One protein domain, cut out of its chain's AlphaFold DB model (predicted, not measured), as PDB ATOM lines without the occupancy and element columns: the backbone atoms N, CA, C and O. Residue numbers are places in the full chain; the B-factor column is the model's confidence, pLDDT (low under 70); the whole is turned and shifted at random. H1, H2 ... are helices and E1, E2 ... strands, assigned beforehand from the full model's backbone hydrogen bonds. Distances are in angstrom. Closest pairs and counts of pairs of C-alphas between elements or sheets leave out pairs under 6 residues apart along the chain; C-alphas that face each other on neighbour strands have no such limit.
ATOM      1  N   PHE A  72     270.520  68.779 267.079       94.81
ATOM      2  CA  PHE A  72     270.406  67.352 267.370       94.81
ATOM      3  C   PHE A  72     269.385  66.709 266.435       94.81
ATOM      4  O   PHE A  72     268.246  67.173 266.353       94.81
ATOM      5  N   THR A  73     269.788  65.643 265.747       92.12
ATOM      6  CA  THR A  73     268.912  64.862 264.861       92.12
ATOM      7  C   THR A  73     268.216  63.730 265.617       92.12
ATOM      8  O   THR A  73     268.545  63.444 266.770       92.12
ATOM      9  N   LEU A  74     267.287  63.032 264.955       88.81
ATOM     10  CA  LEU A  74     266.657  61.818 265.495       88.81
ATOM     11  C   LEU A  74     267.688  60.755 265.915       88.81
ATOM     12  O   LEU A  74     267.561  60.185 266.995       88.81
ATOM     13  N   ASP A  75     268.766  60.574 265.151       89.75
ATOM     14  CA  ASP A  75     269.833  59.625 265.500       89.75
ATOM     15  C   ASP A  75     270.582  60.024 266.781       89.75
ATOM     16  O   ASP A  75     270.963  59.175 267.589       89.75
ATOM     17  N   ASP A  76     270.817  61.325 266.983       92.25
ATOM     18  CA  ASP A  76     271.437  61.825 268.213       92.25
ATOM     19  C   ASP A  76     270.530  61.581 269.423       92.25
ATOM     20  O   ASP A  76     271.003  61.221 270.506       92.25
ATOM     21  N   ILE A  77     269.225  61.772 269.232       89.94
ATOM     22  CA  ILE A  77     268.199  61.561 270.254       89.94
ATOM     23  C   ILE A  77     268.132  60.090 270.639       89.94
ATOM     24  O   ILE A  77     268.149  59.780 271.829       89.94
ATOM     25  N   ASP A  78     268.107  59.192 269.658       88.31
ATOM     26  CA  ASP A  78     268.066  57.750 269.882       88.31
ATOM     27  C   ASP A  78     269.288  57.274 270.671       88.31
ATOM     28  O   ASP A  78     269.148  56.501 271.620       88.31
ATOM     29  N   LYS A  79     270.480  57.806 270.369       90.69
ATOM     30  CA  LYS A  79     271.691  57.544 271.163       90.69
ATOM     31  C   LYS A  79     271.542  58.018 272.608       90.69
ATOM     32  O   LYS A  79     271.803  57.246 273.528       90.69
ATOM     33  N   CYS A  80     271.084  59.256 272.820       91.56
ATOM     34  CA  CYS A  80     270.852  59.784 274.170       91.56
ATOM     35  C   CYS A  80     269.832  58.932 274.934       91.56
ATOM     36  O   CYS A  80     270.034  58.642 276.111       91.56
ATOM     37  N   ARG A  81     268.758  58.506 274.256       89.19
ATOM     38  CA  ARG A  81     267.695  57.665 274.811       89.19
ATOM     39  C   ARG A  81     268.247  56.313 275.255       89.19
ATOM     40  O   ARG A  81     268.094  55.953 276.419       89.19
ATOM     41  N   MET A  82     268.955  55.603 274.376       88.94
ATOM     42  CA  MET A  82     269.547  54.296 274.689       88.94
ATOM     43  C   MET A  82     270.515  54.351 275.878       88.94
ATOM     44  O   MET A  82     270.517  53.442 276.708       88.94
ATOM     45  N   GLU A  83     271.300  55.425 276.007       89.69
ATOM     46  CA  GLU A  83     272.216  55.610 277.141       89.69
ATOM     47  C   GLU A  83     271.485  55.701 278.487       89.69
ATOM     48  O   GLU A  83     271.954  55.157 279.491       89.69
ATOM     49  N   ILE A  84     270.337  56.379 278.524       91.12
ATOM     50  CA  ILE A  84     269.605  56.624 279.770       91.12
ATOM     51  C   ILE A  84     268.594  55.526 280.100       91.12
ATOM     52  O   ILE A  84     268.233  55.389 281.267       91.12
ATOM     53  N   MET A  85     268.182  54.710 279.125       91.19
ATOM     54  CA  MET A  85     267.164  53.660 279.279       91.19
ATOM     55  C   MET A  85     267.451  52.683 280.422       91.19
ATOM     56  O   MET A  85     266.533  52.247 281.109       91.19
ATOM     57  N   ARG A  86     268.726  52.366 280.688       87.19
ATOM     58  CA  ARG A  86     269.092  51.493 281.817       87.19
ATOM     59  C   ARG A  86     268.704  52.094 283.174       87.19
ATOM     60  O   ARG A  86     268.442  51.352 284.117       87.19
ATOM     61  N   ARG A  87     268.723  53.424 283.286       87.62
ATOM     62  CA  ARG A  87     268.401  54.169 284.510       87.62
ATOM     63  C   ARG A  87     266.956  54.677 284.525       87.62
ATOM     64  O   ARG A  87     266.399  54.819 285.607       87.62
ATOM     65  N   TYR A  88     266.385  54.928 283.352       88.50
ATOM     66  CA  TYR A  88     265.035  55.445 283.145       88.50
ATOM     67  C   TYR A  88     264.311  54.558 282.115       88.50
ATOM     68  O   TYR A  88     264.278  54.895 280.927       88.50
ATOM     69  N   PRO A  89     263.797  53.382 282.525       86.81
ATOM     70  CA  PRO A  89     263.188  52.408 281.617       86.81
ATOM     71  C   PRO A  89     261.984  52.940 280.830       86.81
ATOM     72  O   PRO A  89     261.693  52.432 279.750       86.81
ATOM     73  N   GLU A  90     261.310  53.978 281.326       85.00
ATOM     74  CA  GLU A  90     260.225  54.681 280.637       85.00
ATOM     75  C   GLU A  90     260.662  55.281 279.288       85.00
ATOM     76  O   GLU A  90     259.850  55.420 278.379       85.00
ATOM     77  N   TYR A  91     261.964  55.527 279.107       84.12
ATOM     78  CA  TYR A  91     262.558  55.945 277.833       84.12
ATOM     79  C   TYR A  91     262.762  54.794 276.841       84.12
ATOM     80  O   TYR A  91     263.224  55.027 275.729       84.12
ATOM     81  N   GLY A  92     262.431  53.558 277.217       78.44
ATOM     82  CA  GLY A  92     262.433  52.404 276.319       78.44
ATOM     83  C   GLY A  92     261.134  52.197 275.548       78.44
ATOM     84  O   GLY A  92     261.100  51.354 274.656       78.44
ATOM     85  N   GLN A  93     260.078  52.938 275.883       74.25
ATOM     86  CA  GLN A  93     258.811  52.896 275.160       74.25
ATOM     87  C   GLN A  93     258.904  53.732 273.876       74.25
ATOM     88  O   GLN A  93     259.626  54.731 273.826       74.25
ATOM     89  N   GLU A  94     258.169  53.334 272.835       65.62
ATOM     90  CA  GLU A  94     258.008  54.172 271.647       65.62
ATOM     91  C   GLU A  94     257.379  55.508 272.058       65.62
ATOM     92  O   GLU A  94     256.330  55.557 272.703       65.62
ATOM     93  N   ILE A  95     258.048  56.610 271.718       61.00
ATOM     94  CA  ILE A  95     257.590  57.951 272.078       61.00
ATOM     95  C   ILE A  95     256.404  58.299 271.174       61.00
ATOM     96  O   ILE A  95     256.580  58.775 270.053       61.00
ATOM     97  N   GLY A  96     255.184  58.069 271.656       54.81
ATOM     98  CA  GLY A  96     253.972  58.575 271.016       54.81
ATOM     99  C   GLY A  96     253.865  60.105 271.115       54.81
ATOM    100  O   GLY A  96     254.199  60.711 272.138       54.81
ATOM    101  N   LEU A  97     253.362  60.758 270.061       47.06
ATOM    102  CA  LEU A  97     252.845  62.135 270.143       47.06
ATOM    103  C   LEU A  97     251.715  62.168 271.197       47.06
ATOM    104  O   LEU A  97     250.918  61.230 271.209       47.06
ATOM    105  N   PRO A  98     251.609  63.182 272.087       48.53
ATOM    106  CA  PRO A  98     252.024  64.584 271.922       48.53
ATOM    107  C   PRO A  98     253.238  65.045 272.763       48.53
ATOM    108  O   PRO A  98     253.581  66.226 272.735       48.53
ATOM    109  N   TYR A  99     253.923  64.154 273.488       56.22
ATOM    110  CA  TYR A  99     255.001  64.531 274.424       56.22
ATOM    111  C   TYR A  99     256.408  64.603 273.800       56.22
ATOM    112  O   TYR A  99     257.379  64.867 274.508       56.22
ATOM    113  N   GLY A 100     256.525  64.441 272.476       78.19
ATOM    114  CA  GLY A 100     257.799  64.260 271.769       78.19
ATOM    115  C   GLY A 100     258.879  65.300 272.087       78.19
ATOM    116  O   GLY A 100     259.973  64.927 272.478       78.19
ATOM    117  N   ILE A 101     258.591  66.603 272.001       88.00
ATOM    118  CA  ILE A 101     259.641  67.642 272.104       88.00
ATOM    119  C   ILE A 101     260.253  67.717 273.507       88.00
ATOM    120  O   ILE A 101     261.476  67.691 273.651       88.00
ATOM    121  N   ILE A 102     259.408  67.842 274.535       89.31
ATOM    122  CA  ILE A 102     259.871  67.983 275.922       89.31
ATOM    123  C   ILE A 102     260.555  66.691 276.357       89.31
ATOM    124  O   ILE A 102     261.644  66.747 276.920       89.31
ATOM    125  N   PHE A 103     259.970  65.540 276.023       87.75
ATOM    126  CA  PHE A 103     260.541  64.236 276.335       87.75
ATOM    127  C   PHE A 103     261.904  64.028 275.665       87.75
ATOM    128  O   PHE A 103     262.866  63.613 276.308       87.75
ATOM    129  N   THR A 104     262.028  64.386 274.385       89.81
ATOM    130  CA  THR A 104     263.298  64.359 273.654       89.81
ATOM    131  C   THR A 104     264.344  65.260 274.307       89.81
ATOM    132  O   THR A 104     265.486  64.845 274.508       89.81
ATOM    133  N   ALA A 105     263.969  66.489 274.665       93.12
ATOM    134  CA  ALA A 105     264.876  67.413 275.335       93.12
ATOM    135  C   ALA A 105     265.306  66.886 276.708       93.12
ATOM    136  O   ALA A 105     266.476  66.995 277.077       93.12
ATOM    137  N   GLU A 106     264.382  66.278 277.451       92.38
ATOM    138  CA  GLU A 106     264.662  65.657 278.737       92.38
ATOM    139  C   GLU A 106     265.619  64.471 278.588       92.38
ATOM    140  O   GLU A 106     266.575  64.377 279.357       92.38
ATOM    141  N   ALA A 107     265.452  63.633 277.559       92.12
ATOM    142  CA  ALA A 107     266.373  62.538 277.269       92.12
ATOM    143  C   ALA A 107     267.806  63.047 277.045       92.12
ATOM    144  O   ALA A 107     268.762  62.540 277.640       92.12
ATOM    145  N   ILE A 108     267.958  64.110 276.245       94.44
ATOM    146  CA  ILE A 108     269.256  64.755 276.002       94.44
ATOM    147  C   ILE A 108     269.831  65.313 277.312       94.44
ATOM    148  O   ILE A 108     270.997  65.059 277.619       94.44
ATOM    149  N   ARG A 109     269.035  66.014 278.132       95.12
ATOM    150  CA  ARG A 109     269.489  66.554 279.430       95.12
ATOM    151  C   ARG A 109     269.923  65.447 280.386       95.12
ATOM    152  O   ARG A 109     271.045  65.488 280.882       95.12
ATOM    153  N   LYS A 110     269.088  64.424 280.594       94.19
ATOM    154  CA  LYS A 110     269.394  63.280 281.467       94.19
ATOM    155  C   LYS A 110     270.659  62.550 281.036       94.19
ATOM    156  O   LYS A 110     271.397  62.088 281.900       94.19
ATOM    157  N   SER A 111     270.937  62.490 279.732       93.50
ATOM    158  CA  SER A 111     272.173  61.891 279.226       93.50
ATOM    159  C   SER A 111     273.432  62.661 279.658       93.50
ATOM    160  O   SER A 111     274.501  62.074 279.741       93.50
ATOM    161  N   LEU A 112     273.318  63.957 279.976       93.62
ATOM    162  CA  LEU A 112     274.417  64.853 280.366       93.62
ATOM    163  C   LEU A 112     274.478  65.143 281.880       93.62
ATOM    164  O   LEU A 112     275.508  65.602 282.393       93.62
ATOM    165  N   THR A 113     273.391  64.885 282.604       87.50
ATOM    166  CA  THR A 113     273.266  65.092 284.052       87.50
ATOM    167  C   THR A 113     273.926  63.945 284.837       87.50
ATOM    168  O   THR A 113     273.851  62.784 284.438       87.50
ATOM    169  N   PRO A 114     274.576  64.227 285.984       88.38
ATOM    170  CA  PRO A 114     274.666  65.528 286.666       88.38
ATOM    171  C   PRO A 114     275.823  66.416 286.201       88.38
ATOM    172  O   PRO A 114     275.905  67.577 286.590       88.38
ATOM    173  N   LYS A 115     276.732  65.895 285.375       89.56
ATOM    174  CA  LYS A 115     278.032  66.525 285.118       89.56
ATOM    175  C   LYS A 115     277.933  67.918 284.488       89.56
ATOM    176  O   LYS A 115     278.767  68.768 284.793       89.56
ATOM    177  N   TYR A 116     276.950  68.148 283.619       92.38
ATOM    178  CA  TYR A 116     276.813  69.407 282.878       92.38
ATOM    179  C   TYR A 116     275.542  70.190 283.208       92.38
ATOM    180  O   TYR A 116     275.163  71.083 282.452       92.38
ATOM    181  N   ASP A 117     274.910  69.906 284.345       91.56
ATOM    182  CA  ASP A 117     273.626  70.495 284.730       91.56
ATOM    183  C   ASP A 117     273.621  72.035 284.660       91.56
ATOM    184  O   ASP A 117     272.797  72.641 283.977       91.56
ATOM    185  N   GLN A 118     274.642  72.686 285.228       92.81
ATOM    186  CA  GLN A 118     274.783  74.146 285.178       92.81
ATOM    187  C   GLN A 118     274.866  74.704 283.746       92.81
ATOM    188  O   GLN A 118     274.471  75.838 283.486       92.81
ATOM    189  N   GLN A 119     275.426  73.940 282.810       93.06
ATOM    190  CA  GLN A 119     275.585  74.381 281.427       93.06
ATOM    191  C   GLN A 119     274.293  74.199 280.636       93.06
ATOM    192  O   GLN A 119     273.960  75.055 279.821       93.06
ATOM    193  N   LEU A 120     273.527  73.148 280.936       94.06
ATOM    194  CA  LEU A 120     272.190  72.935 280.381       94.06
ATOM    195  C   LEU A 120     271.224  74.073 280.740       94.06
ATOM    196  O   LEU A 120     270.334  74.382 279.959       94.06
ATOM    197  N   HIS A 121     271.426  74.735 281.882       94.44
ATOM    198  CA  HIS A 121     270.659  75.928 282.256       94.44
ATOM    199  C   HIS A 121     271.021  77.175 281.432       94.44
ATOM    200  O   HIS A 121     270.215  78.093 281.322       94.44
ATOM    201  N   LYS A 122     272.239  77.236 280.879       95.25
ATOM    202  CA  LYS A 122     272.755  78.407 280.147       95.25
ATOM    203  C   LYS A 122     272.515  78.332 278.645       95.25
ATOM    204  O   LYS A 122     272.456  79.369 277.991       95.25
ATOM    205  N   HIS A 123     272.422  77.122 278.104       96.06
ATOM    206  CA  HIS A 123     272.383  76.886 276.668       96.06
ATOM    207  C   HIS A 123     271.124  76.095 276.297       96.06
ATOM    208  O   HIS A 123     270.921  75.004 276.835       96.06
ATOM    209  N   PRO A 124     270.276  76.611 275.388       96.88
ATOM    210  CA  PRO A 124     269.120  75.866 274.919       96.88
ATOM    211  C   PRO A 124     269.553  74.702 274.020       96.88
ATOM    212  O   PRO A 124     270.603  74.740 273.380       96.88
ATOM    213  N   ILE A 125     268.716  73.671 273.942       97.12
ATOM    214  CA  ILE A 125     268.935  72.520 273.062       97.12
ATOM    215  C   ILE A 125     268.189  72.769 271.756       97.12
ATOM    216  O   ILE A 125     267.011  73.125 271.774       97.12
ATOM    217  N   ARG A 126     268.865  72.563 270.625       96.50
ATOM    218  CA  ARG A 126     268.268  72.649 269.291       96.50
ATOM    219  C   ARG A 126     268.050  71.263 268.722       96.50
ATOM    220  O   ARG A 126     268.965  70.450 268.725       96.50
ATOM    221  N   ILE A 127     266.851  71.011 268.226       94.06
ATOM    222  CA  ILE A 127     266.395  69.706 267.770       94.06
ATOM    223  C   ILE A 127     265.794  69.845 266.378       94.06
ATOM    224  O   ILE A 127     264.995  70.747 266.116       94.06
ATOM    225  N   ASP A 128     266.154  68.918 265.505       91.94
ATOM    226  CA  ASP A 128     265.567  68.749 264.190       91.94
ATOM    227  C   ASP A 128     264.908  67.376 264.083       91.94
ATOM    228  O   ASP A 128     265.566  66.336 264.082       91.94
ATOM    229  N   PHE A 129     263.582  67.402 263.975       87.81
ATOM    230  CA  PHE A 129     262.740  66.218 263.813       87.81
ATOM    231  C   PHE A 129     262.604  65.778 262.342       87.81
ATOM    232  O   PHE A 129     261.711  65.003 262.017       87.81
ATOM    233  N   GLY A 130     263.432  66.302 261.434       85.19
ATOM    234  CA  GLY A 130     263.334  66.048 259.994       85.19
ATOM    235  C   GLY A 130     262.226  66.847 259.302       85.19
ATOM    236  O   GLY A 130     261.879  66.554 258.164       85.19
ATOM    237  N   THR A 131     261.668  67.860 259.969       85.69
ATOM    238  CA  THR A 131     260.593  68.715 259.437       85.69
ATOM    239  C   THR A 131     261.151  70.024 258.873       85.69
ATOM    240  O   THR A 131     262.354  70.270 258.929       85.69
ATOM    241  N   ASP A 132     260.295  70.913 258.368       88.38
ATOM    242  CA  ASP A 132     260.703  72.243 257.889       88.38
ATOM    243  C   ASP A 132     261.065  73.229 259.015       88.38
ATOM    244  O   ASP A 132     261.331  74.406 258.756       88.38
ATOM    245  N   VAL A 133     261.090  72.783 260.275       90.88
ATOM    246  CA  VAL A 133     261.391  73.624 261.436       90.88
ATOM    247  C   VAL A 133     262.470  73.011 262.323       90.88
ATOM    248  O   VAL A 133     262.499  71.809 262.568       90.88
ATOM    249  N   VAL A 134     263.338  73.868 262.854       93.44
ATOM    250  CA  VAL A 134     264.230  73.550 263.973       93.44
ATOM    251  C   VAL A 134     263.586  74.063 265.251       93.44
ATOM    252  O   VAL A 134     263.107  75.198 265.315       93.44
ATOM    253  N   ILE A 135     263.573  73.221 266.274       94.69
ATOM    254  CA  ILE A 135     262.997  73.528 267.577       94.69
ATOM    255  C   ILE A 135     264.127  73.836 268.544       94.69
ATOM    256  O   ILE A 135     265.068  73.066 268.666       94.69
ATOM    257  N   GLU A 136     264.038  74.955 269.246       96.19
ATOM    258  CA  GLU A 136     264.948  75.319 270.325       96.19
ATOM    259  C   GLU A 136     264.164  75.301 271.631       96.19
ATOM    260  O   GLU A 136     263.094  75.903 271.721       96.19
ATOM    261  N   ILE A 137     264.681  74.597 272.629       96.00
ATOM    262  CA  ILE A 137     264.045  74.459 273.934       96.00
ATOM    263  C   ILE A 137     265.050  74.772 275.034       96.00
ATOM    264  O   ILE A 137     266.110  74.148 275.138       96.00
ATOM    265  N   ASP A 138     264.720  75.762 275.856       94.81
ATOM    266  CA  ASP A 138     265.535  76.119 277.014       94.81
ATOM    267  C   ASP A 138     265.229  75.229 278.224       94.81
ATOM    268  O   ASP A 138     264.319  74.397 278.202       94.81
ATOM    269  N   TYR A 139     266.004  75.390 279.295       93.75
ATOM    270  CA  TYR A 139     265.867  74.568 280.495       93.75
ATOM    271  C   TYR A 139     264.495  74.702 281.181       93.75
ATOM    272  O   TYR A 139     264.017  73.737 281.771       93.75
ATOM    273  N   SER A 140     263.827  75.855 281.050       93.25
ATOM    274  CA  SER A 140     262.470  76.097 281.568       93.25
ATOM    275  C   SER A 140     261.360  75.464 280.717       93.25
ATOM    276  O   SER A 140     260.182  75.581 281.048       93.25
ATOM    277  N   ASN A 141     261.734  74.765 279.640       93.38
ATOM    278  CA  ASN A 141     260.849  74.225 278.611       93.38
ATOM    279  C   ASN A 141     260.141  75.299 277.771       93.38
ATOM    280  O   ASN A 141     259.124  75.006 277.141       93.38
ATOM    281  N   PHE A 142     260.684  76.517 277.694       93.88
ATOM    282  CA  PHE A 142     260.215  77.493 276.716       93.88
ATOM    283  C   PHE A 142     260.675  77.074 275.315       93.88
ATOM    284  O   PHE A 142     261.857  76.798 275.094       93.88
ATOM    285  N   ILE A 143     259.736  77.024 274.365       94.62
ATOM    286  CA  ILE A 143     259.959  76.489 273.017       94.62
ATOM    287  C   ILE A 143     259.939  77.620 271.988       94.62
ATOM    288  O   ILE A 143     258.946  78.333 271.847       94.62
ATOM    289  N   ARG A 144     261.007  77.717 271.194       95.19
ATOM    290  CA  ARG A 144     261.090  78.551 269.990       95.19
ATOM    291  C   ARG A 144     261.163  77.669 268.750       95.19
ATOM    292  O   ARG A 144     261.736  76.584 268.776       95.19
ATOM    293  N   ARG A 145     260.571  78.138 267.651       94.25
ATOM    294  CA  ARG A 145     260.553  77.436 266.362       94.25
ATOM    295  C   ARG A 145     261.181  78.324 265.304       94.25
ATOM    296  O   ARG A 145     260.778  79.475 265.158       94.25
ATOM    297  N   TYR A 146     262.129  77.773 264.561       92.19
ATOM    298  CA  TYR A 146     262.820  78.467 263.484       92.19
ATOM    299  C   TYR A 146     262.563  77.733 262.166       92.19
ATOM    300  O   TYR A 146     262.843  76.536 262.090       92.19
ATOM    301  N   PRO A 147     262.044  78.401 261.123       92.06
ATOM    302  CA  PRO A 147     261.877  77.775 259.820       92.06
ATOM    303  C   PRO A 147     263.245  77.482 259.197       92.06
ATOM    304  O   PRO A 147     264.151  78.322 259.228       92.06
ATOM    305  N   LYS A 148     263.397  76.306 258.589       87.00
ATOM    306  CA  LYS A 148     264.540  76.019 257.723       87.00
ATOM    307  C   LYS A 148     264.398  76.885 256.478       87.00
ATOM    308  O   LYS A 148     263.329  76.942 255.871       87.00
ATOM    309  N   LYS A 149     265.459  77.597 256.089       75.31
ATOM    310  CA  LYS A 149     265.453  78.341 254.823       75.31
ATOM    311  C   LYS A 149     265.191  77.339 253.696       75.31
ATOM    312  O   LYS A 149     266.053  76.511 253.410       75.31
ATOM    313  N   GLN A 150     264.017  77.408 253.067       57.28
ATOM    314  CA  GLN A 150     263.759  76.681 251.829       57.28
ATOM    315  C   GLN A 150     264.745  77.209 250.786       57.28
ATOM    316  O   GLN A 150     264.612  78.341 250.316       57.28
ATOM    317  N   ASN A 151     265.736  76.401 250.413       49.12
ATOM    318  CA  ASN A 151     266.452  76.613 249.163       49.12
ATOM    319  C   ASN A 151     265.456  76.340 248.034       49.12
ATOM    320  O   ASN A 151     265.392  75.236 247.501       49.12
ATOM    321  N   LYS A 152     264.656  77.350 247.675       45.97
ATOM    322  CA  LYS A 152     263.980  77.385 246.382       45.97
ATOM    323  C   LYS A 152     265.081  77.433 245.325       45.97
ATOM    324  O   LYS A 152     265.549  78.512 244.965       45.97
ATOM    325  N   ARG A 153     265.524  76.265 244.848       47.12
ATOM    326  CA  ARG A 153     266.110  76.178 243.512       47.12
ATOM    327  C   ARG A 153     265.034  76.712 242.577       47.12
ATOM    328  O   ARG A 153     263.958  76.135 242.465       47.12
ATOM    329  N   ARG A 154     265.300  77.890 242.020       48.81
ATOM    330  CA  ARG A 154     264.604  78.392 240.846       48.81
ATOM    331  C   ARG A 154     264.947  77.417 239.722       48.81
ATOM    332  O   ARG A 154     266.001  77.547 239.118       48.81
ATOM    333  N   GLU A 155     264.112  76.409 239.516       49.00
ATOM    334  CA  GLU A 155     263.908  75.872 238.175       49.00
ATOM    335  C   GLU A 155     262.943  76.853 237.511       49.00
ATOM    336  O   GLU A 155     261.727  76.781 237.674       49.00
ATOM    337  N   ALA A 156     263.533  77.891 236.929       50.38
ATOM    338  CA  ALA A 156     262.898  78.725 235.933       50.38
ATOM    339  C   ALA A 156     263.749  78.568 234.672       50.38
ATOM    340  O   ALA A 156     264.964  78.771 234.740       50.38
ATOM    341  N   ASP A 157     263.035  78.218 233.604       40.94
ATOM    342  CA  ASP A 157     263.400  78.156 232.185       40.94
ATOM    343  C   ASP A 157     264.026  76.848 231.669       40.94
ATOM    344  O   ASP A 157     265.198  76.537 231.975       40.94
TER     345      ASP A 157
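What this domain is: This is residues 72 to 157 of the 157 residues of an uncharacterized protein of Alistipes sp. CHKCI003 (UniProt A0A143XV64). A small three-stranded sheet, E1 E2 E3, has helix H3 packed over one face, above E1 and E2, while H1 packs on H3 at a steep angle and the short H2 sits by H1's residues 81 to 85. The short H4 lies near H3, and beyond E3 the last residues, 151 to 157, stick out as a free tail that adds to the length. The printed part has 86 residues, with four named helices and then three named strands, in the order H1 H2 H3 H4 E1 E2 E3; the sheet is antiparallel and the class is mixed, helices and strands. The whole is loose, with a radius of gyration of the C-alphas of 15.3 A, and only just elongated, spanning 58 by 29 by 20 A.

How they stand to each other: H1, residues 74 to 85, touches H2, residues 89 to 92, with its residues 81 to 85 alone; the closest C-alphas, of Met 85 and Tyr 91, are 5.3 A apart. H1 also touches H3, residues 100 to 112, at a steep tilt of 60 degrees, the same way, with the C-alphas of Cys 80 and Ile 108 closest at 5.5 A. H4, residues 117 to 120, is close to H3 but not clearly touching: the closest C-alphas, of Arg 109 and Leu 120, are 7.0 A apart. H4 and H1 are apart. E1, residues 125 to 128, E2, residues 133 to 137, and E3, residues 143 to 147, form a meander, each strand the antiparallel neighbour of the one before. In the hairpin E1 and E2, at 158 degrees, N 127 and O 135 are 2.8 A apart, within hydrogen-bond range; in the hairpin E2 and E3, at 157 degrees, N 134 and O 146 are 2.8 A apart, also within range. H3 is on the sheet at a height of 9.4 A, over E1 and E2, in two layers, a helix on one face of a sheet; it runs slantwise to the strands, at 51 degrees to E1 on the local plane. The closest C-alphas of H3 and E1 are those of Ala 105 and Ile 125, 6.9 A apart. H1 only grazes the sheet, with residues 74 to 77. Every O i to N i+4 pair is within hydrogen-bond range in H1 and H3; H2 and H4 are too short for such a pair.

Where its parts are: H1 begins at C-alpha 74, (266.657, 61.818, 265.495), and is 16.0 A long; H2 measures 5.4 A. H3 begins at C-alpha 100, (257.799, 64.260, 271.769), and is 18.7 A long; H4 measures 5.2 A. E1, E2 and E3 are 10.2, 12.8 and 13.4 A long, and E3 ends at C-alpha 147, (261.877, 77.775, 259.820).

The domain as a whole: The two C-alphas farthest apart are those of Arg 87 and Asp 157, the chain's last residue, at 57.8 A. The printed part has no cut, and no link is long. Mean pLDDT of the printed part is 84.3; residues 94 to 99 and 150 to 157 are under 70.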